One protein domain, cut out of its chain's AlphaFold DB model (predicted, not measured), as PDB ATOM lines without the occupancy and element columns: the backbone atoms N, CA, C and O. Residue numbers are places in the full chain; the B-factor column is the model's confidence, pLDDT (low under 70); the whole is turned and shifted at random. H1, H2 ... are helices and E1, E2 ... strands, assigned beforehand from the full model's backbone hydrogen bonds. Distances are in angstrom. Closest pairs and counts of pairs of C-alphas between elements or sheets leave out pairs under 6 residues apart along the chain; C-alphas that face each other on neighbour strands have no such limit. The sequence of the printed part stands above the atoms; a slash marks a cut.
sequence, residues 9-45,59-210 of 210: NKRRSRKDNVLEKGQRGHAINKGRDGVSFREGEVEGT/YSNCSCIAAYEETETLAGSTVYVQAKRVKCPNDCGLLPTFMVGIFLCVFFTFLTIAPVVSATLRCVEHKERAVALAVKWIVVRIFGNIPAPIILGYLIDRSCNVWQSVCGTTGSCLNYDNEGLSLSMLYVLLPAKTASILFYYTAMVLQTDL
ATOM      1  N   ASN A   9     -19.884 -40.750 -24.393       33.72
ATOM      2  CA  ASN A   9     -18.523 -40.602 -24.900       33.72
ATOM      3  C   ASN A   9     -18.425 -39.445 -25.915       33.72
ATOM      4  O   ASN A   9     -17.461 -38.679 -25.935       33.72
ATOM      5  N   LYS A  10     -19.504 -39.204 -26.671       36.69
ATOM      6  CA  LYS A  10     -19.610 -38.076 -27.611       36.69
ATOM      7  C   LYS A  10     -19.765 -36.717 -26.911       36.69
ATOM      8  O   LYS A  10     -19.363 -35.696 -27.468       36.69
ATOM      9  N   ARG A  11     -20.311 -36.684 -25.684       42.50
ATOM     10  CA  ARG A  11     -20.371 -35.459 -24.855       42.50
ATOM     11  C   ARG A  11     -19.009 -35.101 -24.255       42.50
ATOM     12  O   ARG A  11     -18.735 -33.914 -24.114       42.50
ATOM     13  N   ARG A  12     -18.165 -36.095 -23.944       44.59
ATOM     14  CA  ARG A  12     -16.784 -35.895 -23.471       44.59
ATOM     15  C   ARG A  12     -15.907 -35.283 -24.572       44.59
ATOM     16  O   ARG A  12     -15.438 -34.169 -24.398       44.59
ATOM     17  N   SER A  13     -15.894 -35.875 -25.767       29.81
ATOM     18  CA  SER A  13     -15.113 -35.359 -26.910       29.81
ATOM     19  C   SER A  13     -15.543 -33.959 -27.410       29.81
ATOM     20  O   SER A  13     -14.734 -33.197 -27.940       29.81
ATOM     21  N   ARG A  14     -16.813 -33.563 -27.215       37.91
ATOM     22  CA  ARG A  14     -17.264 -32.188 -27.513       37.91
ATOM     23  C   ARG A  14     -16.818 -31.174 -26.448       37.91
ATOM     24  O   ARG A  14     -16.654 -30.013 -26.801       37.91
ATOM     25  N   LYS A  15     -16.615 -31.578 -25.186       38.56
ATOM     26  CA  LYS A  15     -16.039 -30.700 -24.148       38.56
ATOM     27  C   LYS A  15     -14.568 -30.397 -24.444       38.56
ATOM     28  O   LYS A  15     -14.181 -29.236 -24.364       38.56
ATOM     29  N   ASP A  16     -13.816 -31.392 -24.907       39.66
ATOM     30  CA  ASP A  16     -12.391 -31.242 -25.244       39.66
ATOM     31  C   ASP A  16     -12.181 -30.261 -26.414       39.66
ATOM     32  O   ASP A  16     -11.343 -29.368 -26.353       39.66
ATOM     33  N   ASN A  17     -13.040 -30.322 -27.438       28.61
ATOM     34  CA  ASN A  17     -12.998 -29.393 -28.580       28.61
ATOM     35  C   ASN A  17     -13.444 -27.948 -28.259       28.61
ATOM     36  O   ASN A  17     -13.178 -27.037 -29.043       28.61
ATOM     37  N   VAL A  18     -14.161 -27.723 -27.151       39.56
ATOM     38  CA  VAL A  18     -14.556 -26.372 -26.702       39.56
ATOM     39  C   VAL A  18     -13.467 -25.749 -25.824       39.56
ATOM     40  O   VAL A  18     -13.272 -24.538 -25.895       39.56
ATOM     41  N   LEU A  19     -12.710 -26.563 -25.078       38.09
ATOM     42  CA  LEU A  19     -11.552 -26.120 -24.294       38.09
ATOM     43  C   LEU A  19     -10.445 -25.508 -25.170       38.09
ATOM     44  O   LEU A  19      -9.856 -24.509 -24.773       38.09
ATOM     45  N   GLU A  20     -10.212 -26.017 -26.386       29.34
ATOM     46  CA  GLU A  20      -9.183 -25.446 -27.274       29.34
ATOM     47  C   GLU A  20      -9.593 -24.146 -27.991       29.34
ATOM     48  O   GLU A  20      -8.725 -23.358 -28.362       29.34
ATOM     49  N   LYS A  21     -10.890 -23.873 -28.201       26.30
ATOM     50  CA  LYS A  21     -11.333 -22.708 -29.006       26.30
ATOM     51  C   LYS A  21     -11.804 -21.491 -28.203       26.30
ATOM     52  O   LYS A  21     -12.129 -20.469 -28.801       26.30
ATOM     53  N   GLY A  22     -11.812 -21.561 -26.874       29.78
ATOM     54  CA  GLY A  22     -12.196 -20.458 -25.987       29.78
ATOM     55  C   GLY A  22     -10.998 -19.731 -25.379       29.78
ATOM     56  O   GLY A  22     -10.790 -19.790 -24.171       29.78
ATOM     57  N   GLN A  23     -10.198 -19.032 -26.184       33.16
ATOM     58  CA  GLN A  23      -9.179 -18.128 -25.645       33.16
ATOM     59  C   GLN A  23      -9.845 -16.991 -24.842       33.16
ATOM     60  O   GLN A  23     -10.592 -16.189 -25.396       33.16
ATOM     61  N   ARG A  24      -9.464 -16.907 -23.556       31.42
ATOM     62  CA  ARG A  24      -9.720 -15.843 -22.555       31.42
ATOM     63  C   ARG A  24     -11.089 -15.825 -21.858       31.42
ATOM     64  O   ARG A  24     -11.755 -14.798 -21.821       31.42
ATOM     65  N   GLY A  25     -11.441 -16.912 -21.177       29.16
ATOM     66  CA  GLY A  25     -12.411 -16.880 -20.077       29.16
ATOM     67  C   GLY A  25     -11.834 -17.582 -18.852       29.16
ATOM     68  O   GLY A  25     -11.699 -18.799 -18.855       29.16
ATOM     69  N   HIS A  26     -11.447 -16.823 -17.824       33.22
ATOM     70  CA  HIS A  26     -10.900 -17.346 -16.565       33.22
ATOM     71  C   HIS A  26     -11.894 -18.304 -15.890       33.22
ATOM     72  O   HIS A  26     -12.960 -17.876 -15.448       33.22
ATOM     73  N   ALA A  27     -11.544 -19.588 -15.772       34.75
ATOM     74  CA  ALA A  27     -12.363 -20.574 -15.073       34.75
ATOM     75  C   ALA A  27     -12.326 -20.320 -13.557       34.75
ATOM     76  O   ALA A  27     -11.288 -20.474 -12.906       34.75
ATOM     77  N   ILE A  28     -13.469 -19.920 -12.993       43.91
ATOM     78  CA  ILE A  28     -13.651 -19.746 -11.552       43.91
ATOM     79  C   ILE A  28     -14.651 -20.798 -11.043       43.91
ATOM     80  O   ILE A  28     -15.856 -20.685 -11.259       43.91
ATOM     81  N   ASN A  29     -14.155 -21.842 -10.383       42.31
ATOM     82  CA  ASN A  29     -14.928 -22.913  -9.757       42.31
ATOM     83  C   ASN A  29     -15.582 -22.423  -8.463       42.31
ATOM     84  O   ASN A  29     -14.895 -22.191  -7.472       42.31
ATOM     85  N   LYS A  30     -16.912 -22.278  -8.440       44.25
ATOM     86  CA  LYS A  30     -17.630 -21.936  -7.205       44.25
ATOM     87  C   LYS A  30     -17.914 -23.169  -6.355       44.25
ATOM     88  O   LYS A  30     -18.685 -24.034  -6.762       44.25
ATOM     89  N   GLY A  31     -17.356 -23.195  -5.146       40.62
ATOM     90  CA  GLY A  31     -17.751 -24.138  -4.106       40.62
ATOM     91  C   GLY A  31     -19.203 -23.934  -3.667       40.62
ATOM     92  O   GLY A  31     -19.824 -22.910  -3.962       40.62
ATOM     93  N   ARG A  32     -19.746 -24.911  -2.928       38.12
ATOM     94  CA  ARG A  32     -21.133 -24.938  -2.413       38.12
ATOM     95  C   ARG A  32     -21.506 -23.682  -1.590       38.12
ATOM     96  O   ARG A  32     -22.679 -23.329  -1.515       38.12
ATOM     97  N   ASP A  33     -20.501 -22.950  -1.108       41.41
ATOM     98  CA  ASP A  33     -20.624 -21.701  -0.348       41.41
ATOM     99  C   ASP A  33     -20.584 -20.430  -1.217       41.41
ATOM    100  O   ASP A  33     -20.673 -19.318  -0.702       41.41
ATOM    101  N   GLY A  34     -20.503 -20.544  -2.546       37.16
ATOM    102  CA  GLY A  34     -20.458 -19.408  -3.475       37.16
ATOM    103  C   GLY A  34     -19.079 -18.751  -3.620       37.16
ATOM    104  O   GLY A  34     -18.990 -17.672  -4.210       37.16
ATOM    105  N   VAL A  35     -18.027 -19.391  -3.103       40.62
ATOM    106  CA  VAL A  35     -16.628 -18.938  -3.180       40.62
ATOM    107  C   VAL A  35     -15.983 -19.493  -4.442       40.62
ATOM    108  O   VAL A  35     -16.044 -20.691  -4.689       40.62
ATOM    109  N   SER A  36     -15.410 -18.604  -5.244       40.16
ATOM    110  CA  SER A  36     -14.920 -18.840  -6.598       40.16
ATOM    111  C   SER A  36     -13.408 -19.127  -6.550       40.16
ATOM    112  O   SER A  36     -12.645 -18.218  -6.266       40.16
ATOM    113  N   PHE A  37     -12.965 -20.357  -6.816       38.59
ATOM    114  CA  PHE A  37     -11.557 -20.781  -6.839       38.59
ATOM    115  C   PHE A  37     -11.057 -21.013  -8.267       38.59
ATOM    116  O   PHE A  37     -11.805 -21.469  -9.127       38.59
ATOM    117  N   ARG A  38      -9.787 -20.713  -8.543       36.84
ATOM    118  CA  ARG A  38      -9.160 -21.042  -9.831       36.84
ATOM    119  C   ARG A  38      -8.779 -22.531  -9.841       36.84
ATOM    120  O   ARG A  38      -8.281 -23.011  -8.833       36.84
ATOM    121  N   GLU A  39      -9.085 -23.200 -10.954       41.19
ATOM    122  CA  GLU A  39      -8.647 -24.537 -11.412       41.19
ATOM    123  C   GLU A  39      -8.164 -25.550 -10.351       41.19
ATOM    124  O   GLU A  39      -7.070 -25.440  -9.811       41.19
ATOM    125  N   GLY A  40      -8.972 -26.587 -10.114       32.75
ATOM    126  CA  GLY A  40      -8.576 -27.768  -9.353       32.75
ATOM    127  C   GLY A  40      -9.306 -28.994  -9.889       32.75
ATOM    128  O   GLY A  40     -10.537 -29.002  -9.964       32.75
ATOM    129  N   GLU A  41      -8.547 -30.002 -10.310       37.19
ATOM    130  CA  GLU A  41      -9.057 -31.324 -10.670       37.19
ATOM    131  C   GLU A  41      -9.495 -32.062  -9.393       37.19
ATOM    132  O   GLU A  41      -8.814 -32.015  -8.368       37.19
ATOM    133  N   VAL A  42     -10.678 -32.682  -9.425       38.31
ATOM    134  CA  VAL A  42     -11.276 -33.347  -8.258       38.31
ATOM    135  C   VAL A  42     -10.836 -34.806  -8.227       38.31
ATOM    136  O   VAL A  42     -11.271 -35.590  -9.069       38.31
ATOM    137  N   GLU A  43     -10.066 -35.188  -7.210       32.50
ATOM    138  CA  GLU A  43      -9.737 -36.585  -6.919       32.50
ATOM    139  C   GLU A  43     -10.104 -36.937  -5.466       32.50
ATOM    140  O   GLU A  43      -9.665 -36.282  -4.522       32.50
ATOM    141  N   GLY A  44     -10.919 -37.989  -5.296       35.66
ATOM    142  CA  GLY A  44     -10.963 -38.786  -4.062       35.66
ATOM    143  C   GLY A  44     -12.139 -38.586  -3.094       35.66
ATOM    144  O   GLY A  44     -12.254 -37.583  -2.399       35.66
ATOM    145  N   THR A  45     -12.967 -39.629  -2.995       41.88
ATOM    146  CA  THR A  45     -13.982 -39.929  -1.965       41.88
ATOM    147  C   THR A  45     -13.364 -40.326  -0.618       41.88
ATOM    148  O   THR A  45     -12.382 -41.063  -0.594       41.88
ATOM    149  N   TYR A  59     -10.546 -29.480  -2.211       48.66
ATOM    150  CA  TYR A  59      -9.844 -28.742  -3.256       48.66
ATOM    151  C   TYR A  59      -8.343 -28.850  -2.977       48.66
ATOM    152  O   TYR A  59      -7.913 -28.611  -1.847       48.66
ATOM    153  N   SER A  60      -7.552 -29.224  -3.979       49.09
ATOM    154  CA  SER A  60      -6.086 -29.237  -3.928       49.09
ATOM    155  C   SER A  60      -5.527 -28.166  -4.876       49.09
ATOM    156  O   SER A  60      -6.228 -27.709  -5.776       49.09
ATOM    157  N   ASN A  61      -4.286 -27.712  -4.654       50.97
ATOM    158  CA  ASN A  61      -3.650 -26.615  -5.410       50.97
ATOM    159  C   ASN A  61      -4.372 -25.252  -5.345       50.97
ATOM    160  O   ASN A  61      -4.334 -24.458  -6.285       50.97
ATOM    161  N   CYS A  62      -4.989 -24.932  -4.206       63.03
ATOM    162  CA  CYS A  62      -5.540 -23.601  -3.976       63.03
ATOM    163  C   CYS A  62      -4.426 -22.540  -4.030       63.03
ATOM    164  O   CYS A  62      -3.487 -22.581  -3.237       63.03
ATOM    165  N   SER A  63      -4.552 -21.564  -4.933       65.44
ATOM    166  CA  SER A  63      -3.722 -20.355  -4.944       65.44
ATOM    167  C   SER A  63      -4.516 -19.156  -4.428       65.44
ATOM    168  O   SER A  63      -5.743 -19.108  -4.554       65.44
ATOM    169  N   CYS A  64      -3.826 -18.188  -3.820       66.44
ATOM    170  CA  CYS A  64      -4.454 -16.935  -3.415       66.44
ATOM    171  C   CYS A  64      -4.981 -16.196  -4.654       66.44
ATOM    172  O   CYS A  64      -4.271 -16.045  -5.650       66.44
ATOM    173  N   ILE A  65      -6.227 -15.723  -4.582       67.12
ATOM    174  CA  ILE A  65      -6.762 -14.772  -5.558       67.12
ATOM    175  C   ILE A  65      -5.893 -13.516  -5.502       67.12
ATOM    176  O   ILE A  65      -5.613 -13.012  -4.417       67.12
ATOM    177  N   ALA A  66      -5.448 -13.029  -6.663       63.91
ATOM    178  CA  ALA A  66      -4.819 -11.718  -6.748       63.91
ATOM    179  C   ALA A  66      -5.855 -10.680  -6.295       63.91
ATOM    180  O   ALA A  66      -6.931 -10.607  -6.889       63.91
ATOM    181  N   ALA A  67      -5.546  -9.983  -5.200       55.88
ATOM    182  CA  ALA A  67      -6.445  -9.094  -4.478       55.88
ATOM    183  C   ALA A  67      -7.305  -8.240  -5.420       55.88
ATOM    184  O   ALA A  67      -6.786  -7.529  -6.280       55.88
ATOM    185  N   TYR A  68      -8.621  -8.273  -5.218       56.19
ATOM    186  CA  TYR A  68      -9.428  -7.108  -5.545       56.19
ATOM    187  C   TYR A  68      -9.182  -6.125  -4.389       56.19
ATOM    188  O   TYR A  68      -9.474  -6.436  -3.239       56.19
ATOM    189  N   GLU A  69      -8.509  -5.004  -4.636       56.44
ATOM    190  CA  GLU A  69      -8.113  -4.068  -3.574       56.44
ATOM    191  C   GLU A  69      -9.312  -3.215  -3.117       56.44
ATOM    192  O   GLU A  69      -9.384  -2.018  -3.377       56.44
ATOM    193  N   GLU A  70     -10.293  -3.829  -2.453       64.56
ATOM    194  CA  GLU A  70     -11.371  -3.109  -1.764       64.56
ATOM    195  C   GLU A  70     -11.072  -3.108  -0.260       64.56
ATOM    196  O   GLU A  70     -10.840  -4.151   0.361       64.56
ATOM    197  N   THR A  71     -11.034  -1.913   0.326       68.06
ATOM    198  CA  THR A  71     -10.768  -1.739   1.757       68.06
ATOM    199  C   THR A  71     -12.109  -1.610   2.464       68.06
ATOM    200  O   THR A  71     -12.852  -0.673   2.182       68.06
ATOM    201  N   GLU A  72     -12.431  -2.522   3.381       70.38
ATOM    202  CA  GLU A  72     -13.619  -2.383   4.229       70.38
ATOM    203  C   GLU A  72     -13.219  -2.079   5.674       70.38
ATOM    204  O   GLU A  72     -12.237  -2.603   6.202       70.38
ATOM    205  N   THR A  73     -13.976  -1.199   6.326       67.75
ATOM    206  CA  THR A  73     -13.786  -0.857   7.737       67.75
ATOM    207  C   THR A  73     -14.589  -1.811   8.609       67.75
ATOM    208  O   THR A  73     -15.810  -1.679   8.716       67.75
ATOM    209  N   LEU A  74     -13.910  -2.746   9.270       70.38
ATOM    210  CA  LEU A  74     -14.510  -3.623  10.271       70.38
ATOM    211  C   LEU A  74     -14.055  -3.156  11.659       70.38
ATOM    212  O   LEU A  74     -12.859  -3.070  11.924       70.38
ATOM    213  N   ALA A  75     -15.004  -2.813  12.535       73.00
ATOM    214  CA  ALA A  75     -14.726  -2.353  13.904       73.00
ATOM    215  C   ALA A  75     -13.692  -1.202  14.000       73.00
ATOM    216  O   ALA A  75     -12.840  -1.188  14.884       73.00
ATOM    217  N   GLY A  76     -13.750  -0.236  13.075       74.25
ATOM    218  CA  GLY A  76     -12.857   0.932  13.074       74.25
ATOM    219  C   GLY A  76     -11.439   0.675  12.549       74.25
ATOM    220  O   GLY A  76     -10.632   1.599  12.554       74.25
ATOM    221  N   SER A  77     -11.135  -0.534  12.067       72.94
ATOM    222  CA  SER A  77      -9.873  -0.859  11.387       72.94
ATOM    223  C   SER A  77     -10.105  -1.135   9.901       72.94
ATOM    224  O   SER A  77     -11.050  -1.835   9.531       72.94
ATOM    225  N   THR A  78      -9.250  -0.580   9.041       68.62
ATOM    226  CA  THR A  78      -9.239  -0.851   7.599       68.62
ATOM    227  C   THR A  78      -8.644  -2.231   7.339       68.62
ATOM    228  O   THR A  78      -7.480  -2.487   7.651       68.62
ATOM    229  N   VAL A  79      -9.438  -3.138   6.772       76.00
ATOM    230  CA  VAL A  79      -9.008  -4.495   6.420       76.00
ATOM    231  C   VAL A  79      -9.006  -4.636   4.901       76.00
ATOM    232  O   VAL A  79      -9.978  -4.285   4.232       76.00
ATOM    233  N   TYR A  80      -7.910  -5.169   4.360       66.31
ATOM    234  CA  TYR A  80      -7.814  -5.542   2.950       66.31
ATOM    235  C   TYR A  80      -8.585  -6.839   2.724       66.31
ATOM    236  O   TYR A  80      -8.170  -7.909   3.182       66.31
ATOM    237  N   VAL A  81      -9.714  -6.759   2.028       65.69
ATOM    238  CA  VAL A  81     -10.534  -7.935   1.752       65.69
ATOM    239  C   VAL A  81     -10.046  -8.570   0.450       65.69
ATOM    240  O   VAL A  81     -10.018  -7.931  -0.588       65.69
ATOM    241  N   GLN A  82      -9.633  -9.839   0.503       62.91
ATOM    242  CA  GLN A  82      -9.069 -10.558  -0.654       62.91
ATOM    243  C   GLN A  82     -10.139 -11.246  -1.517       62.91
ATOM    244  O   GLN A  82      -9.932 -11.479  -2.706       62.91
ATOM    245  N   ALA A  83     -11.300 -11.565  -0.931       64.62
ATOM    246  CA  ALA A  83     -12.474 -12.021  -1.669       64.62
ATOM    247  C   ALA A  83     -13.774 -11.556  -0.994       64.62
ATOM    248  O   ALA A  83     -13.968 -11.768   0.203       64.62
ATOM    249  N   LYS A  84     -14.699 -10.991  -1.779       65.94
ATOM    250  CA  LYS A  84     -16.077 -10.706  -1.352       65.94
ATOM    251  C   LYS A  84     -17.015 -11.764  -1.910       65.94
ATOM    252  O   LYS A  84     -16.939 -12.122  -3.087       65.94
ATOM    253  N   ARG A  85     -17.975 -12.218  -1.105       61.47
ATOM    254  CA  ARG A  85     -19.072 -13.074  -1.581       61.47
ATOM    255  C   ARG A  85     -20.122 -12.234  -2.316       61.47
ATOM    256  O   ARG A  85     -21.237 -12.062  -1.833       61.47
ATOM    257  N   VAL A  86     -19.765 -11.692  -3.478       65.88
ATOM    258  CA  VAL A  86     -20.653 -10.861  -4.310       65.88
ATOM    259  C   VAL A  86     -20.821 -11.503  -5.689       65.88
ATOM    260  O   VAL A  86     -20.020 -12.337  -6.122       65.88
ATOM    261  N   LYS A  87     -21.930 -11.188  -6.366       63.56
ATOM    262  CA  LYS A  87     -22.106 -11.540  -7.779       63.56
ATOM    263  C   LYS A  87     -21.117 -10.720  -8.609       63.56
ATOM    264  O   LYS A  87     -20.935  -9.540  -8.336       63.56
ATOM    265  N   CYS A  88     -20.490 -11.339  -9.604       68.06
ATOM    266  CA  CYS A  88     -19.626 -10.600 -10.519       68.06
ATOM    267  C   CYS A  88     -20.436  -9.491 -11.216       68.06
ATOM    268  O   CYS A  88     -21.619  -9.716 -11.507       68.06
ATOM    269  N   PRO A  89     -19.840  -8.310 -11.458       63.19
ATOM    270  CA  PRO A  89     -20.455  -7.315 -12.319       63.19
ATOM    271  C   PRO A  89     -20.606  -7.936 -13.709       63.19
ATOM    272  O   PRO A  89     -19.620  -8.285 -14.352       63.19
ATOM    273  N   ASN A  90     -21.852  -8.131 -14.133       65.00
ATOM    274  CA  ASN A  90     -22.166  -8.617 -15.467       65.00
ATOM    275  C   ASN A  90     -22.514  -7.396 -16.314       65.00
ATOM    276  O   ASN A  90     -23.582  -6.806 -16.129       65.00
ATOM    277  N   ASP A  91     -21.613  -7.009 -17.211       66.12
ATOM    278  CA  ASP A  91     -21.867  -5.928 -18.158       66.12
ATOM    279  C   ASP A  91     -22.715  -6.470 -19.317       66.12
ATOM    280  O   ASP A  91     -22.223  -6.921 -20.349       66.12
ATOM    281  N   CYS A  92     -24.027  -6.551 -19.092       70.62
ATOM    282  CA  CYS A  92     -24.966  -7.209 -19.998       70.62
ATOM    283  C   CYS A  92     -25.341  -6.320 -21.200       70.62
ATOM    284  O   CYS A  92     -26.518  -6.008 -21.400       70.62
ATOM    285  N   GLY A  93     -24.373  -5.944 -22.038       78.44
ATOM    286  CA  GLY A  93     -24.614  -5.135 -23.243       78.44
ATOM    287  C   GLY A  93     -25.543  -5.800 -24.270       78.44
ATOM    288  O   GLY A  93     -26.209  -5.121 -25.047       78.44
ATOM    289  N   LEU A  94     -25.650  -7.130 -24.242       80.81
ATOM    290  CA  LEU A  94     -26.493  -7.904 -25.156       80.81
ATOM    291  C   LEU A  94     -27.964  -8.011 -24.712       80.81
ATOM    292  O   LEU A  94     -28.844  -8.338 -25.512       80.81
ATOM    293  N   LEU A  95     -28.265  -7.710 -23.446       84.19
ATOM    294  CA  LEU A  95     -29.627  -7.737 -22.913       84.19
ATOM    295  C   LEU A  95     -30.616  -6.875 -23.728       84.19
ATOM    296  O   LEU A  95     -31.668  -7.403 -24.105       84.19
ATOM    297  N   PRO A  96     -30.322  -5.597 -24.057       87.06
ATOM    298  CA  PRO A  96     -31.215  -4.795 -24.894       87.06
ATOM    299  C   PRO A  96     -31.404  -5.389 -26.295       87.06
ATOM    300  O   PRO A  96     -32.528  -5.422 -26.795       87.06
ATOM    301  N   THR A  97     -30.352  -5.934 -26.914       86.88
ATOM    302  CA  THR A  97     -30.444  -6.600 -28.225       86.88
ATOM    303  C   THR A  97     -31.382  -7.803 -28.182       86.88
ATOM    304  O   THR A  97     -32.205  -7.982 -29.080       86.88
ATOM    305  N   PHE A  98     -31.310  -8.609 -27.124       89.25
ATOM    306  CA  PHE A  98     -32.203  -9.746 -26.916       89.25
ATOM    307  C   PHE A  98     -33.663  -9.318 -26.733       89.25
ATOM    308  O   PHE A  98     -34.554  -9.893 -27.362       89.25
ATOM    309  N   MET A  99     -33.909  -8.273 -25.938       91.06
ATOM    310  CA  MET A  99     -35.248  -7.711 -25.738       91.06
ATOM    311  C   MET A  99     -35.857  -7.223 -27.055       91.06
ATOM    312  O   MET A  99     -36.979  -7.603 -27.392       91.06
ATOM    313  N   VAL A 100     -35.105  -6.440 -27.836       92.56
ATOM    314  CA  VAL A 100     -35.549  -5.948 -29.148       92.56
ATOM    315  C   VAL A 100     -35.772  -7.110 -30.118       92.56
ATOM    316  O   VAL A 100     -36.798  -7.156 -30.795       92.56
ATOM    317  N   GLY A 101     -34.863  -8.086 -30.161       90.44
ATOM    318  CA  GLY A 101     -34.979  -9.254 -31.034       90.44
ATOM    319  C   GLY A 101     -36.240 -10.077 -30.762       90.44
ATOM    320  O   GLY A 101     -36.979 -10.406 -31.693       90.44
ATOM    321  N   ILE A 102     -36.539 -10.364 -29.492       91.56
ATOM    322  CA  ILE A 102     -37.771 -11.066 -29.109       91.56
ATOM    323  C   ILE A 102     -39.003 -10.220 -29.408       91.56
ATOM    324  O   ILE A 102     -39.974 -10.749 -29.951       91.56
ATOM    325  N   PHE A 103     -38.967  -8.924 -29.098       94.00
ATOM    326  CA  PHE A 103     -40.071  -8.018 -29.389       94.00
ATOM    327  C   PHE A 103     -40.434  -8.043 -30.878       94.00
ATOM    328  O   PHE A 103     -41.597  -8.258 -31.218       94.00
ATOM    329  N   LEU A 104     -39.444  -7.936 -31.768       92.44
ATOM    330  CA  LEU A 104     -39.652  -8.034 -33.213       92.44
ATOM    331  C   LEU A 104     -40.224  -9.398 -33.614       92.44
ATOM    332  O   LEU A 104     -41.202  -9.460 -34.360       92.44
ATOM    333  N   CYS A 105     -39.677 -10.499 -33.090       91.19
ATOM    334  CA  CYS A 105     -40.183 -11.843 -33.379       91.19
ATOM    335  C   CYS A 105     -41.665 -11.998 -33.006       91.19
ATOM    336  O   CYS A 105     -42.445 -12.585 -33.761       91.19
ATOM    337  N   VAL A 106     -42.060 -11.481 -31.844       92.56
ATOM    338  CA  VAL A 106     -43.441 -11.521 -31.353       92.56
ATOM    339  C   VAL A 106     -44.334 -10.600 -32.182       92.56
ATOM    340  O   VAL A 106     -45.393 -11.030 -32.634       92.56
ATOM    341  N   PHE A 107     -43.880  -9.383 -32.474       93.38
ATOM    342  CA  PHE A 107     -44.594  -8.415 -33.304       93.38
ATOM    343  C   PHE A 107     -44.926  -8.978 -34.695       93.38
ATOM    344  O   PHE A 107     -46.095  -9.023 -35.080       93.38
ATOM    345  N   PHE A 108     -43.940  -9.529 -35.411       90.31
ATOM    346  CA  PHE A 108     -44.177 -10.178 -36.708       90.31
ATOM    347  C   PHE A 108     -45.076 -11.416 -36.605       90.31
ATOM    348  O   PHE A 108     -45.819 -11.730 -37.537       90.31
ATOM    349  N   THR A 109     -45.056 -12.116 -35.471       90.88
ATOM    350  CA  THR A 109     -45.975 -13.237 -35.234       90.88
ATOM    351  C   THR A 109     -47.419 -12.741 -35.181       90.88
ATOM    352  O   THR A 109     -48.272 -13.290 -35.869       90.88
ATOM    353  N   PHE A 110     -47.704 -11.665 -34.447       91.81
ATOM    354  CA  PHE A 110     -49.048 -11.084 -34.416       91.81
ATOM    355  C   PHE A 110     -49.497 -10.560 -35.784       91.81
ATOM    356  O   PHE A 110     -50.631 -10.822 -36.186       91.81
ATOM    357  N   LEU A 111     -48.600  -9.906 -36.531       90.81
ATOM    358  CA  LEU A 111     -48.901  -9.408 -37.878       90.81
ATOM    359  C   LEU A 111     -49.253 -10.522 -38.868       90.81
ATOM    360  O   LEU A 111     -50.115 -10.325 -39.715       90.81
ATOM    361  N   THR A 112     -48.608 -11.686 -38.770       88.44
ATOM    362  CA  THR A 112     -48.839 -12.815 -39.690       88.44
ATOM    363  C   THR A 112     -50.050 -13.667 -39.308       88.44
ATOM    364  O   THR A 112     -50.658 -14.287 -40.179       88.44
ATOM    365  N   ILE A 113     -50.474 -13.678 -38.041       90.56
ATOM    366  CA  ILE A 113     -51.624 -14.484 -37.600       90.56
ATOM    367  C   ILE A 113     -52.925 -14.043 -38.278       90.56
ATOM    368  O   ILE A 113     -53.662 -14.894 -38.778       90.56
ATOM    369  N   ALA A 114     -53.209 -12.738 -38.320       90.19
ATOM    370  CA  ALA A 114     -54.427 -12.206 -38.936       90.19
ATOM    371  C   ALA A 114     -54.589 -12.610 -40.422       90.19
ATOM    372  O   ALA A 114     -55.614 -13.223 -40.748       90.19
ATOM    373  N   PRO A 115     -53.609 -12.367 -41.319       88.00
ATOM    374  CA  PRO A 115     -53.721 -12.766 -42.718       88.00
ATOM    375  C   PRO A 115     -53.792 -14.287 -42.880       88.00
ATOM    376  O   PRO A 115     -54.625 -14.767 -43.644       88.00
ATOM    377  N   VAL A 116     -53.032 -15.067 -42.101       88.38
ATOM    378  CA  VAL A 116     -53.062 -16.541 -42.161       88.38
ATOM    379  C   VAL A 116     -54.436 -17.098 -41.801       88.38
ATOM    380  O   VAL A 116     -54.950 -17.989 -42.483       88.38
ATOM    381  N   VAL A 117     -55.054 -16.592 -40.733       90.94
ATOM    382  CA  VAL A 117     -56.404 -17.009 -40.338       90.94
ATOM    383  C   VAL A 117     -57.409 -16.607 -41.415       90.94
ATOM    384  O   VAL A 117     -58.230 -17.434 -41.805       90.94
ATOM    385  N   SER A 118     -57.303 -15.389 -41.957       90.25
ATOM    386  CA  SER A 118     -58.196 -14.917 -43.020       90.25
ATOM    387  C   SER A 118     -58.110 -15.766 -44.297       90.25
ATOM    388  O   SER A 118     -59.145 -16.134 -44.850       90.25
ATOM    389  N   ALA A 119     -56.904 -16.162 -44.713       88.44
ATOM    390  CA  ALA A 119     -56.687 -17.034 -45.862       88.44
ATOM    391  C   ALA A 119     -57.246 -18.439 -45.603       88.44
ATOM    392  O   ALA A 119     -57.975 -18.977 -46.431       88.44
ATOM    393  N   THR A 120     -57.007 -18.993 -44.409       89.12
ATOM    394  CA  THR A 120     -57.535 -20.314 -44.023       89.12
ATOM    395  C   THR A 120     -59.065 -20.352 -44.104       89.12
ATOM    396  O   THR A 120     -59.635 -21.329 -44.576       89.12
ATOM    397  N   LEU A 121     -59.744 -19.280 -43.685       90.44
ATOM    398  CA  LEU A 121     -61.208 -19.189 -43.736       90.44
ATOM    399  C   LEU A 121     -61.765 -19.089 -45.164       90.44
ATOM    400  O   LEU A 121     -62.917 -19.460 -45.381       90.44
ATOM    401  N   ARG A 122     -60.976 -18.593 -46.127       87.81
ATOM    402  CA  ARG A 122     -61.352 -18.533 -47.551       87.81
ATOM    403  C   ARG A 122     -61.207 -19.884 -48.252       87.81
ATOM    404  O   ARG A 122     -61.949 -20.148 -49.185       87.81
ATOM    405  N   CYS A 123     -60.305 -20.742 -47.775       87.25
ATOM    406  CA  CYS A 123     -60.073 -22.073 -48.344       87.25
ATOM    407  C   CYS A 123     -61.042 -23.152 -47.829       87.25
ATOM    408  O   CYS A 123     -60.977 -24.288 -48.292       87.25
ATOM    409  N   VAL A 124     -61.899 -22.837 -46.848       92.62
ATOM    410  CA  VAL A 124     -62.759 -23.816 -46.163       92.62
ATOM    411  C   VAL A 124     -64.214 -23.345 -46.135       92.62
ATOM    412  O   VAL A 124     -64.517 -22.179 -45.850       92.62
ATOM    413  N   GLU A 125     -65.133 -24.276 -46.389       91.94
ATOM    414  CA  GLU A 125     -66.572 -24.027 -46.351       91.94
ATOM    415  C   GLU A 125     -67.055 -23.606 -44.955       91.94
ATOM    416  O   GLU A 125     -66.545 -24.061 -43.931       91.94
ATOM    417  N   HIS A 126     -68.063 -22.729 -44.905       91.44
ATOM    418  CA  HIS A 126     -68.530 -22.071 -43.682       91.44
ATOM    419  C   HIS A 126     -68.813 -23.018 -42.507       91.44
ATOM    420  O   HIS A 126     -68.562 -22.639 -41.363       91.44
ATOM    421  N   LYS A 127     -69.296 -24.235 -42.786       93.69
ATOM    422  CA  LYS A 127     -69.659 -25.235 -41.772       93.69
ATOM    423  C   LYS A 127     -68.445 -25.841 -41.054       93.69
ATOM    424  O   LYS A 127     -68.538 -26.133 -39.870       93.69
ATOM    425  N   GLU A 128     -67.292 -25.926 -41.721       94.19
ATOM    426  CA  GLU A 128     -66.097 -26.635 -41.221       94.19
ATOM    427  C   GLU A 128     -64.956 -25.699 -40.784       94.19
ATOM    428  O   GLU A 128     -63.892 -26.140 -40.343       94.19
ATOM    429  N   ARG A 129     -65.153 -24.377 -40.863       93.31
ATOM    430  CA  ARG A 129     -64.116 -23.369 -40.568       93.31
ATOM    431  C   ARG A 129     -63.514 -23.488 -39.170       93.31
ATOM    432  O   ARG A 129     -62.299 -23.384 -39.012       93.31
ATOM    433  N   ALA A 130     -64.356 -23.687 -38.156       94.44
ATOM    434  CA  ALA A 130     -63.904 -23.779 -36.769       94.44
ATOM    435  C   ALA A 130     -63.084 -25.057 -36.526       94.44
ATOM    436  O   ALA A 130     -62.038 -25.000 -35.877       94.44
ATOM    437  N   VAL A 131     -63.511 -26.181 -37.116       95.50
ATOM    438  CA  VAL A 131     -62.804 -27.468 -37.048       95.50
ATOM    439  C   VAL A 131     -61.446 -27.356 -37.739       95.50
ATOM    440  O   VAL A 131     -60.423 -27.687 -37.139       95.50
ATOM    441  N   ALA A 132     -61.401 -26.794 -38.950       93.94
ATOM    442  CA  ALA A 132     -60.163 -26.611 -39.703       93.94
ATOM    443  C   ALA A 132     -59.146 -25.723 -38.964       93.94
ATOM    444  O   ALA A 132     -57.965 -26.068 -38.868       93.94
ATOM    445  N   LEU A 133     -59.592 -24.600 -38.388       94.12
ATOM    446  CA  LEU A 133     -58.723 -23.737 -37.587       94.12
ATOM    447  C   LEU A 133     -58.197 -24.453 -36.339       94.12
ATOM    448  O   LEU A 133     -57.005 -24.346 -36.044       94.12
ATOM    449  N   ALA A 134     -59.051 -25.188 -35.624       95.19
ATOM    450  CA  ALA A 134     -58.650 -25.932 -34.434       95.19
ATOM    451  C   ALA A 134     -57.592 -26.993 -34.768       95.19
ATOM    452  O   ALA A 134     -56.527 -27.006 -34.149       95.19
ATOM    453  N   VAL A 135     -57.830 -27.815 -35.796       95.81
ATOM    454  CA  VAL A 135     -56.881 -28.842 -36.252       95.81
ATOM    455  C   VAL A 135     -55.554 -28.206 -36.672       95.81
ATOM    456  O   VAL A 135     -54.499 -28.651 -36.219       95.81
ATOM    457  N   LYS A 136     -55.582 -27.103 -37.436       92.50
ATOM    458  CA  LYS A 136     -54.374 -26.353 -37.822       92.50
ATOM    459  C   LYS A 136     -53.549 -25.941 -36.603       92.50
ATOM    460  O   LYS A 136     -52.335 -26.129 -36.581       92.50
ATOM    461  N   TRP A 137     -54.183 -25.362 -35.586       92.56
ATOM    462  CA  TRP A 137     -53.484 -24.911 -34.381       92.56
ATOM    463  C   TRP A 137     -52.969 -26.063 -33.522       92.56
ATOM    464  O   TRP A 137     -51.885 -25.939 -32.956       92.56
ATOM    465  N   ILE A 138     -53.699 -27.177 -33.447       95.88
ATOM    466  CA  ILE A 138     -53.247 -28.387 -32.751       95.88
ATOM    467  C   ILE A 138     -51.970 -28.913 -33.404       95.88
ATOM    468  O   ILE A 138     -50.973 -29.098 -32.709       95.88
ATOM    469  N   VAL A 139     -51.961 -29.068 -34.730       94.12
ATOM    470  CA  VAL A 139     -50.787 -29.528 -35.484       94.12
ATOM    471  C   VAL A 139     -49.590 -28.612 -35.225       94.12
ATOM    472  O   VAL A 139     -48.537 -29.080 -34.795       94.12
ATOM    473  N   VAL A 140     -49.762 -27.295 -35.376       90.44
ATOM    474  CA  VAL A 140     -48.695 -26.314 -35.114       90.44
ATOM    475  C   VAL A 140     -48.181 -26.404 -33.676       90.44
ATOM    476  O   VAL A 140     -46.973 -26.357 -33.454       90.44
ATOM    477  N   ARG A 141     -49.066 -26.557 -32.685       91.12
ATOM    478  CA  ARG A 141     -48.665 -26.668 -31.276       91.12
ATOM    479  C   ARG A 141     -47.948 -27.974 -30.974       91.12
ATOM    480  O   ARG A 141     -47.017 -27.942 -30.186       91.12
ATOM    481  N   ILE A 142     -48.321 -29.092 -31.585       94.94
ATOM    482  CA  ILE A 142     -47.616 -30.368 -31.399       94.94
ATOM    483  C   ILE A 142     -46.191 -30.252 -31.948       94.94
ATOM    484  O   ILE A 142     -45.226 -30.514 -31.231       94.94
ATOM    485  N   PHE A 143     -46.048 -29.767 -33.181       90.50
ATOM    486  CA  PHE A 143     -44.736 -29.586 -33.802       90.50
ATOM    487  C   PHE A 143     -43.926 -28.432 -33.206       90.50
ATOM    488  O   PHE A 143     -42.718 -28.413 -33.379       90.50
ATOM    489  N   GLY A 144     -44.546 -27.481 -32.506       88.56
ATOM    490  CA  GLY A 144     -43.846 -26.385 -31.831       88.56
ATOM    491  C   GLY A 144     -43.478 -26.705 -30.382       88.56
ATOM    492  O   GLY A 144     -42.320 -26.586 -29.990       88.56
ATOM    493  N   ASN A 145     -44.449 -27.144 -29.579       88.94
ATOM    494  CA  ASN A 145     -44.292 -27.331 -28.135       88.94
ATOM    495  C   ASN A 145     -43.512 -28.588 -27.757       88.94
ATOM    496  O   ASN A 145     -43.045 -28.653 -26.629       88.94
ATOM    497  N   ILE A 146     -43.378 -29.584 -28.637       93.12
ATOM    498  CA  ILE A 146     -42.534 -30.755 -28.360       93.12
ATOM    499  C   ILE A 146     -41.046 -30.422 -28.560       93.12
ATOM    500  O   ILE A 146     -40.271 -30.631 -27.626       93.12
ATOM    501  N   PRO A 147     -40.598 -29.877 -29.709       90.62
ATOM    502  CA  PRO A 147     -39.182 -29.565 -29.894       90.62
ATOM    503  C   PRO A 147     -38.718 -28.331 -29.117       90.62
ATOM    504  O   PRO A 147     -37.548 -28.279 -28.746       90.62
ATOM    505  N   ALA A 148     -39.594 -27.361 -28.825       90.06
ATOM    506  CA  ALA A 148     -39.218 -26.156 -28.078       90.06
ATOM    507  C   ALA A 148     -38.545 -26.441 -26.714       90.06
ATOM    508  O   ALA A 148     -37.421 -25.975 -26.518       90.06
ATOM    509  N   PRO A 149     -39.138 -27.212 -25.781       91.56
ATOM    510  CA  PRO A 149     -38.516 -27.520 -24.494       91.56
ATOM    511  C   PRO A 149     -37.279 -28.410 -24.636       91.56
ATOM    512  O   PRO A 149     -36.359 -28.288 -23.834       91.56
ATOM    513  N   ILE A 150     -37.214 -29.266 -25.663       93.75
ATOM    514  CA  ILE A 150     -36.038 -30.109 -25.927       93.75
ATOM    515  C   ILE A 150     -34.841 -29.236 -26.317       93.75
ATOM    516  O   ILE A 150     -33.751 -29.389 -25.766       93.75
ATOM    517  N   ILE A 151     -35.042 -28.294 -27.242       92.31
ATOM    518  CA  ILE A 151     -33.999 -27.360 -27.682       92.31
ATOM    519  C   ILE A 151     -33.614 -26.425 -26.535       92.31
ATOM    520  O   ILE A 151     -32.428 -26.223 -26.289       92.31
ATOM    521  N   LEU A 152     -34.595 -25.889 -25.807       90.75
ATOM    522  CA  LEU A 152     -34.351 -25.017 -24.661       90.75
ATOM    523  C   LEU A 152     -33.547 -25.735 -23.571       90.75
ATOM    524  O   LEU A 152     -32.548 -25.192 -23.111       90.75
ATOM    525  N   GLY A 153     -33.921 -26.968 -23.221       91.88
ATOM    526  CA  GLY A 153     -33.176 -27.792 -22.269       91.88
ATOM    527  C   GLY A 153     -31.741 -28.040 -22.730       91.88
ATOM    528  O   GLY A 153     -30.804 -27.827 -21.969       91.88
ATOM    529  N   TYR A 154     -31.548 -28.365 -24.011       91.56
ATOM    530  CA  TYR A 154     -30.212 -28.526 -24.588       91.56
ATOM    531  C   TYR A 154     -29.364 -27.247 -24.515       91.56
ATOM    532  O   TYR A 154     -28.167 -27.310 -24.235       91.56
ATOM    533  N   LEU A 155     -29.963 -26.083 -24.778       90.56
ATOM    534  CA  LEU A 155     -29.267 -24.798 -24.727       90.56
ATOM    535  C   LEU A 155     -28.895 -24.399 -23.296       90.56
ATOM    536  O   LEU A 155     -27.791 -23.903 -23.090       90.56
ATOM    537  N   ILE A 156     -29.769 -24.666 -22.322       90.50
ATOM    538  CA  ILE A 156     -29.504 -24.442 -20.893       90.50
ATOM    539  C   ILE A 156     -28.385 -25.364 -20.397       90.50
ATOM    540  O   ILE A 156     -27.453 -24.911 -19.737       90.50
ATOM    541  N   ASP A 157     -28.422 -26.647 -20.764       89.81
ATOM    542  CA  ASP A 157     -27.360 -27.597 -20.418       89.81
ATOM    543  C   ASP A 157     -26.014 -27.183 -21.031       89.81
ATOM    544  O   ASP A 157     -24.956 -27.378 -20.429       89.81
ATOM    545  N   ARG A 158     -26.041 -26.606 -22.240       86.25
ATOM    546  CA  ARG A 158     -24.847 -26.126 -22.942       86.25
ATOM    547  C   ARG A 158     -24.281 -24.843 -22.334       86.25
ATOM    548  O   ARG A 158     -23.067 -24.682 -22.365       86.25
ATOM    549  N   SER A 159     -25.121 -23.949 -21.815       86.12
ATOM    550  CA  SER A 159     -24.669 -22.700 -21.191       86.12
ATOM    551  C   SER A 159     -24.177 -22.884 -19.754       86.12
ATOM    552  O   SER A 159     -23.768 -21.916 -19.118       86.12
ATOM    553  N   CYS A 160     -24.203 -24.107 -19.217       85.56
ATOM    554  CA  CYS A 160     -23.685 -24.371 -17.887       85.56
ATOM    555  C   CYS A 160     -22.149 -24.350 -17.850       85.56
ATOM    556  O   CYS A 160     -21.493 -25.251 -18.382       85.56
ATOM    557  N   ASN A 161     -21.588 -23.372 -17.134       79.12
ATOM    558  CA  ASN A 161     -20.145 -23.246 -16.923       79.12
ATOM    559  C   ASN A 161     -19.657 -24.106 -15.748       79.12
ATOM    560  O   ASN A 161     -18.577 -24.688 -15.821       79.12
ATOM    561  N   VAL A 162     -20.441 -24.200 -14.665       75.56
ATOM    562  CA  VAL A 162     -20.049 -24.922 -13.439       75.56
ATOM    563  C   VAL A 162     -21.173 -25.842 -12.975       75.56
ATOM    564  O   VAL A 162     -22.243 -25.379 -12.580       75.56
ATOM    565  N   TRP A 163     -20.907 -27.148 -12.977       75.38
ATOM    566  CA  TRP A 163     -21.843 -28.176 -12.517       75.38
ATOM    567  C   TRP A 163     -21.671 -28.461 -11.024       75.38
ATOM    568  O   TRP A 163     -20.552 -28.616 -10.539       75.38
ATOM    569  N   GLN A 164     -22.777 -28.586 -10.290       77.06
ATOM    570  CA  GLN A 164     -22.739 -29.045  -8.906       77.06
ATOM    571  C   GLN A 164     -22.490 -30.559  -8.852       77.06
ATOM    572  O   GLN A 164     -23.112 -31.321  -9.592       77.06
ATOM    573  N   SER A 165     -21.631 -31.008  -7.934       75.50
ATOM    574  CA  SER A 165     -21.477 -32.423  -7.587       75.50
ATOM    575  C   SER A 165     -22.009 -32.693  -6.176       75.50
ATOM    576  O   SER A 165     -21.649 -32.018  -5.202       75.50
ATOM    577  N   VAL A 166     -22.904 -33.673  -6.061       76.88
ATOM    578  CA  VAL A 166     -23.430 -34.163  -4.781       76.88
ATOM    579  C   VAL A 166     -23.303 -35.682  -4.776       76.88
ATOM    580  O   VAL A 166     -23.835 -36.355  -5.657       76.88
ATOM    581  N   CYS A 167     -22.560 -36.222  -3.808       73.00
ATOM    582  CA  CYS A 167     -22.364 -37.668  -3.635       73.00
ATOM    583  C   CYS A 167     -21.895 -38.394  -4.914       73.00
ATOM    584  O   CYS A 167     -22.422 -39.444  -5.265       73.00
ATOM    585  N   GLY A 168     -20.952 -37.805  -5.662       71.44
ATOM    586  CA  GLY A 168     -20.443 -38.387  -6.913       71.44
ATOM    587  C   GLY A 168     -21.390 -38.280  -8.117       71.44
ATOM    588  O   GLY A 168     -21.016 -38.670  -9.219       71.44
ATOM    589  N   THR A 169     -22.585 -37.706  -7.944       73.12
ATOM    590  CA  THR A 169     -23.549 -37.468  -9.027       73.12
ATOM    591  C   THR A 169     -23.577 -35.998  -9.438       73.12
ATOM    592  O   THR A 169     -23.398 -35.093  -8.615       73.12
ATOM    593  N   THR A 170     -23.765 -35.752 -10.737       77.25
ATOM    594  CA  THR A 170     -23.949 -34.404 -11.284       77.25
ATOM    595  C   THR A 170     -25.354 -33.902 -10.947       77.25
ATOM    596  O   THR A 170     -26.339 -34.537 -11.314       77.25
ATOM    597  N   GLY A 171     -25.429 -32.780 -10.235       79.19
ATOM    598  CA  GLY A 171     -26.661 -32.082  -9.875       79.19
ATOM    599  C   GLY A 171     -26.926 -30.868 -10.769       79.19
ATOM    600  O   GLY A 171     -26.572 -30.856 -11.946       79.19
ATOM    601  N   SER A 172     -27.543 -29.830 -10.205       82.38
ATOM    602  CA  SER A 172     -27.889 -28.596 -10.924       82.38
ATOM    603  C   SER A 172     -26.663 -27.756 -11.307       82.38
ATOM    604  O   SER A 172     -25.603 -27.846 -10.687       82.38
ATOM    605  N   CYS A 173     -26.807 -26.883 -12.304       83.75
ATOM    606  CA  CYS A 173     -25.762 -25.917 -12.634       83.75
ATOM    607  C   CYS A 173     -25.727 -24.749 -11.632       83.75
ATOM    608  O   CYS A 173     -26.772 -24.217 -11.252       83.75
ATOM    609  N   LEU A 174     -24.523 -24.323 -11.243       76.88
ATOM    610  CA  LEU A 174     -24.286 -23.209 -10.317       76.88
ATOM    611  C   LEU A 174     -24.094 -21.866 -11.030       76.88
ATOM    612  O   LEU A 174     -24.383 -20.822 -10.447       76.88
ATOM    613  N   ASN A 175     -23.586 -21.881 -12.265       80.25
ATOM    614  CA  ASN A 175     -23.343 -20.673 -13.046       80.25
ATOM    615  C   ASN A 175     -23.650 -20.898 -14.528       80.25
ATOM    616  O   ASN A 175     -23.022 -21.747 -15.166       80.25
ATOM    617  N   TYR A 176     -24.574 -20.102 -15.059       83.69
ATOM    618  CA  TYR A 176     -24.965 -20.120 -16.462       83.69
ATOM    619  C   TYR A 176     -24.358 -18.927 -17.198       83.69
ATOM    620  O   TYR A 176     -24.411 -17.795 -16.711       83.69
ATOM    621  N   ASP A 177     -23.835 -19.179 -18.392       84.56
ATOM    622  CA  ASP A 177     -23.486 -18.137 -19.346       84.56
ATOM    623  C   ASP A 177     -24.762 -17.532 -19.962       84.56
ATOM    624  O   ASP A 177     -25.451 -18.151 -20.780       84.56
ATOM    625  N   ASN A 178     -25.087 -16.306 -19.546       85.12
ATOM    626  CA  ASN A 178     -26.269 -15.580 -20.012       85.12
ATOM    627  C   ASN A 178     -26.103 -15.053 -21.449       85.12
ATOM    628  O   ASN A 178     -27.088 -14.958 -22.191       85.12
ATOM    629  N   GLU A 179     -24.878 -14.724 -21.863       84.38
ATOM    630  CA  GLU A 179     -24.594 -14.207 -23.205       84.38
ATOM    631  C   GLU A 179     -24.709 -15.328 -24.234       84.38
ATOM    632  O   GLU A 179     -25.473 -15.221 -25.196       84.38
ATOM    633  N   GLY A 180     -24.050 -16.460 -23.976       84.62
ATOM    634  CA  GLY A 180     -24.155 -17.648 -24.815       84.62
ATOM    635  C   GLY A 180     -25.593 -18.159 -24.936       84.62
ATOM    636  O   GLY A 180     -26.022 -18.542 -26.029       84.62
ATOM    637  N   LEU A 181     -26.371 -18.116 -23.846       88.06
ATOM    638  CA  LEU A 181     -27.777 -18.523 -23.855       88.06
ATOM    639  C   LEU A 181     -28.643 -17.583 -24.708       88.06
ATOM    640  O   LEU A 181     -29.390 -18.053 -25.565       88.06
ATOM    641  N   SER A 182     -28.533 -16.268 -24.506       89.88
ATOM    642  CA  SER A 182     -29.335 -15.277 -25.240       89.88
ATOM    643  C   SER A 182     -29.003 -15.242 -26.737       89.88
ATOM    644  O   SER A 182     -29.925 -15.260 -27.557       89.88
ATOM    645  N   LEU A 183     -27.719 -15.301 -27.116       88.94
ATOM    646  CA  LEU A 183     -27.309 -15.431 -28.521       88.94
ATOM    647  C   LEU A 183     -27.849 -16.710 -29.139       88.94
ATOM    648  O   LEU A 183     -28.426 -16.667 -30.224       88.94
ATOM    649  N   SER A 184     -27.694 -17.846 -28.460       90.25
ATOM    650  CA  SER A 184     -28.163 -19.128 -28.988       90.25
ATOM    651  C   SER A 184     -29.677 -19.127 -29.213       90.25
ATOM    652  O   SER A 184     -30.140 -19.652 -30.224       90.25
ATOM    653  N   MET A 185     -30.449 -18.490 -28.327       90.31
ATOM    654  CA  MET A 185     -31.891 -18.308 -28.522       90.31
ATOM    655  C   MET A 185     -32.197 -17.452 -29.749       90.31
ATOM    656  O   MET A 185     -33.020 -17.851 -30.571       90.31
ATOM    657  N   LEU A 186     -31.526 -16.309 -29.924       90.75
ATOM    658  CA  LEU A 186     -31.714 -15.464 -31.109       90.75
ATOM    659  C   LEU A 186     -31.329 -16.197 -32.398       90.75
ATOM    660  O   LEU A 186     -32.078 -16.147 -33.370       90.75
ATOM    661  N   TYR A 187     -30.219 -16.936 -32.391       90.06
ATOM    662  CA  TYR A 187     -29.770 -17.741 -33.528       90.06
ATOM    663  C   TYR A 187     -30.734 -18.863 -33.901       90.06
ATOM    664  O   TYR A 187     -30.724 -19.284 -35.048       90.06
ATOM    665  N   VAL A 188     -31.563 -19.356 -32.980       90.81
ATOM    666  CA  VAL A 188     -32.610 -20.339 -33.296       90.81
ATOM    667  C   VAL A 188     -33.900 -19.642 -33.733       90.81
ATOM    668  O   VAL A 188     -34.541 -20.060 -34.698       90.81
ATOM    669  N   LEU A 189     -34.279 -18.556 -33.056       90.25
ATOM    670  CA  LEU A 189     -35.539 -17.855 -33.295       90.25
ATOM    671  C   LEU A 189     -35.539 -17.064 -34.609       90.25
ATOM    672  O   LEU A 189     -36.517 -17.140 -35.350       90.25
ATOM    673  N   LEU A 190     -34.463 -16.346 -34.940       90.62
ATOM    674  CA  LEU A 190     -34.373 -15.532 -36.158       90.62
ATOM    675  C   LEU A 190     -34.493 -16.347 -37.459       90.62
ATOM    676  O   LEU A 190     -35.346 -15.998 -38.279       90.62
ATOM    677  N   PRO A 191     -33.728 -17.433 -37.696       91.19
ATOM    678  CA  PRO A 191     -33.885 -18.228 -38.913       91.19
ATOM    679  C   PRO A 191     -35.251 -18.916 -38.971       91.19
ATOM    680  O   PRO A 191     -35.883 -18.931 -40.023       91.19
ATOM    681  N   ALA A 192     -35.767 -19.413 -37.843       89.19
ATOM    682  CA  ALA A 192     -37.109 -19.987 -37.803       89.19
ATOM    683  C   ALA A 192     -38.184 -18.950 -38.184       89.19
ATOM    684  O   ALA A 192     -39.118 -19.254 -38.932       89.19
ATOM    685  N   LYS A 193     -38.046 -17.704 -37.711       89.50
ATOM    686  CA  LYS A 193     -38.968 -16.604 -38.029       89.50
ATOM    687  C   LYS A 193     -38.836 -16.137 -39.472       89.50
ATOM    688  O   LYS A 193     -39.857 -16.006 -40.136       89.50
ATOM    689  N   THR A 194     -37.621 -15.946 -39.976       89.81
ATOM    690  CA  THR A 194     -37.386 -15.557 -41.378       89.81
ATOM    691  C   THR A 194     -37.887 -16.625 -42.346       89.81
ATOM    692  O   THR A 194     -38.629 -16.286 -43.261       89.81
ATOM    693  N   ALA A 195     -37.614 -17.910 -42.101       91.12
ATOM    694  CA  ALA A 195     -38.157 -19.008 -42.903       91.12
ATOM    695  C   ALA A 195     -39.696 -19.032 -42.892       91.12
ATOM    696  O   ALA A 195     -40.316 -19.201 -43.941       91.12
ATOM    697  N   SER A 196     -40.323 -18.791 -41.733       88.94
ATOM    698  CA  SER A 196     -41.788 -18.686 -41.636       88.94
ATOM    699  C   SER A 196     -42.332 -17.515 -42.460       88.94
ATOM    700  O   SER A 196     -43.295 -17.679 -43.201       88.94
ATOM    701  N   ILE A 197     -41.712 -16.335 -42.350       88.75
ATOM    702  CA  ILE A 197     -42.124 -15.129 -43.082       88.75
ATOM    703  C   ILE A 197     -41.971 -15.336 -44.590       88.75
ATOM    704  O   ILE A 197     -42.888 -15.001 -45.332       88.75
ATOM    705  N   LEU A 198     -40.859 -15.924 -45.039       90.50
ATOM    706  CA  LEU A 198     -40.630 -16.245 -46.448       90.50
ATOM    707  C   LEU A 198     -41.685 -17.219 -46.975       90.50
ATOM    708  O   LEU A 198     -42.273 -16.965 -48.021       90.50
ATOM    709  N   PHE A 199     -41.988 -18.281 -46.224       88.38
ATOM    710  CA  PHE A 199     -43.041 -19.224 -46.592       88.38
ATOM    711  C   PHE A 199     -44.403 -18.528 -46.726       88.38
ATOM    712  O   PHE A 199     -45.081 -18.684 -47.742       88.38
ATOM    713  N   TYR A 200     -44.784 -17.690 -45.755       86.69
ATOM    714  CA  TYR A 200     -46.031 -16.924 -45.835       86.69
ATOM    715  C   TYR A 200     -46.045 -15.927 -46.992       86.69
ATOM    716  O   TYR A 200     -47.075 -15.783 -47.644       86.69
ATOM    717  N   TYR A 201     -44.921 -15.272 -47.277       87.88
ATOM    718  CA  TYR A 201     -44.796 -14.369 -48.415       87.88
ATOM    719  C   TYR A 201     -45.005 -15.115 -49.738       87.88
ATOM    720  O   TYR A 201     -45.831 -14.699 -50.543       87.88
ATOM    721  N   THR A 202     -44.351 -16.267 -49.928       85.88
ATOM    722  CA  THR A 202     -44.553 -17.093 -51.131       85.88
ATOM    723  C   THR A 202     -45.987 -17.604 -51.260       85.88
ATOM    724  O   THR A 202     -46.529 -17.611 -52.359       85.88
ATOM    725  N   ALA A 203     -46.632 -17.973 -50.148       85.12
ATOM    726  CA  ALA A 203     -48.028 -18.399 -50.151       85.12
ATOM    727  C   ALA A 203     -48.979 -17.255 -50.537       85.12
ATOM    728  O   ALA A 203     -49.931 -17.477 -51.278       85.12
ATOM    729  N   MET A 204     -48.703 -16.032 -50.070       82.81
ATOM    730  CA  MET A 204     -49.464 -14.840 -50.451       82.81
ATOM    731  C   MET A 204     -49.319 -14.529 -51.943       82.81
ATOM    732  O   MET A 204     -50.330 -14.273 -52.586       82.81
ATOM    733  N   VAL A 205     -48.101 -14.589 -52.493       86.12
ATOM    734  CA  VAL A 205     -47.854 -14.372 -53.932       86.12
ATOM    735  C   VAL A 205     -48.571 -15.432 -54.772       86.12
ATOM    736  O   VAL A 205     -49.313 -15.099 -55.689       86.12
ATOM    737  N   LEU A 206     -48.464 -16.708 -54.391       85.12
ATOM    738  CA  LEU A 206     -49.156 -17.790 -55.091       85.12
ATOM    739  C   LEU A 206     -50.682 -17.613 -55.088       85.12
ATOM    740  O   LEU A 206     -51.347 -17.953 -56.059       85.12
ATOM    741  N   GLN A 207     -51.243 -17.077 -54.002       78.56
ATOM    742  CA  GLN A 207     -52.676 -16.812 -53.899       78.56
ATOM    743  C   GLN A 207     -53.118 -15.569 -54.689       78.56
ATOM    744  O   GLN A 207     -54.308 -15.432 -54.956       78.56
ATOM    745  N   THR A 208     -52.203 -14.663 -55.050       78.56
ATOM    746  CA  THR A 208     -52.505 -13.524 -55.936       78.56
ATOM    747  C   THR A 208     -52.452 -13.871 -57.423       78.56
ATOM    748  O   THR A 208     -53.062 -13.157 -58.210       78.56
ATOM    749  N   ASP A 209     -51.755 -14.947 -57.799       71.81
ATOM    750  CA  ASP A 209     -51.621 -15.406 -59.190       71.81
ATOM    751  C   ASP A 209     -52.751 -16.360 -59.651       71.81
ATOM    752  O   ASP A 209     -52.765 -16.770 -60.814       71.81
ATOM    753  N   LEU A 210     -53.685 -16.727 -58.759       61.84
ATOM    754  CA  LEU A 210     -54.824 -17.626 -59.013       61.84
ATOM    755  C   LEU A 210     -56.154 -16.862 -59.049       61.84
ATOM    756  O   LEU A 210     -56.940 -17.104 -59.993       61.84
TER     757      LEU A 210
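This is residues 9 to 45 and 59 to 210 of the 210 residues of the protein "Organic anion transporter, putative" of Ixodes scapularis (UniProt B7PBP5). Long helices H2 and H5 run side by side the same way, and H3 and H4, one after the other, return between their ends, making a loose, elongated frame. The hairpin E5 and E6 sits at the end where H4 and H5 meet; beyond it lie two small hairpins, E1 with E2 and E3 with E4, the latter far out, while residues 9 to 14 of H1 stick out at the side. The printed part has 189 residues, with five named helices and six named strands in the order H1 E1 E2 E3 E4 H2 H3 H4 E5 E6 H5, and its three two-stranded sheets are antiparallel. The class is mixed, helices and strands; the whole is extended, with a radius of gyration of the C-alphas of 25.5 A and spans of 82 by 44 by 30 A.

H1, residues 9 to 19, begins with C-alpha 9 at (-18.523, -40.602, -24.900). E1 is residues 28 to 30, E2 36 to 38, E3 70 to 74 and E4 77 to 81. H2, residues 94 to 122, is 42.8 A long and begins with C-alpha 94 at (-26.493, -7.904, -25.156). H3, residues 129 to 145, is 23.7 A long, and H4, residues 147 to 158, is 16.3 A. E5 is residues 160 to 166; E6, residues 169 to 176, bends by 51 degrees at residue 172. H5, residues 178 to 208, is 44.5 A long and ends with C-alpha 208 at (-52.505, -13.524, -55.936).

H2 and H5 touch at a shallow tilt of 25 degrees, the same way, with C-alphas of Phe 98 and Ser 182 closest at 6.5 A. H2 and H3, a helical hairpin, only just touch, with 3 pairs of C-alphas within 8 A, the closest Leu 121 and Arg 129 at 6.0 A. H3 and H4 meet only through their link. H4 touches H5 with residues 155 to 156 alone, opposite ways at a shallow tilt of 26 degrees; the closest C-alphas, of Leu 155 and Leu 181, are 6.5 A apart. Hairpin E5 and E6 has N 164 and O 172 at 2.9 A, E1 and E2 has N 29 and O 37 at 2.7 A, and E3 and E4 has N 79 and O 72 at 2.9 A. H1 is apart from H4 and E5, for instance. Every O i to N i+4 pair is within hydrogen-bond range in H1, H3 and H4; in H2 23 of 25 are, in H5 26 of 27.

The farthest C-alphas, of Gly 76 and Leu 210, are 85.5 A apart. Residues 46 to 58 are not printed; C-alphas 45 and 59 are 12.0 A apart across the cut. The link from E4 to H2 is long. The mean pLDDT of the printed part is 73.6, with 65 residues under 70, among them 9 to 45 and 59 to 71.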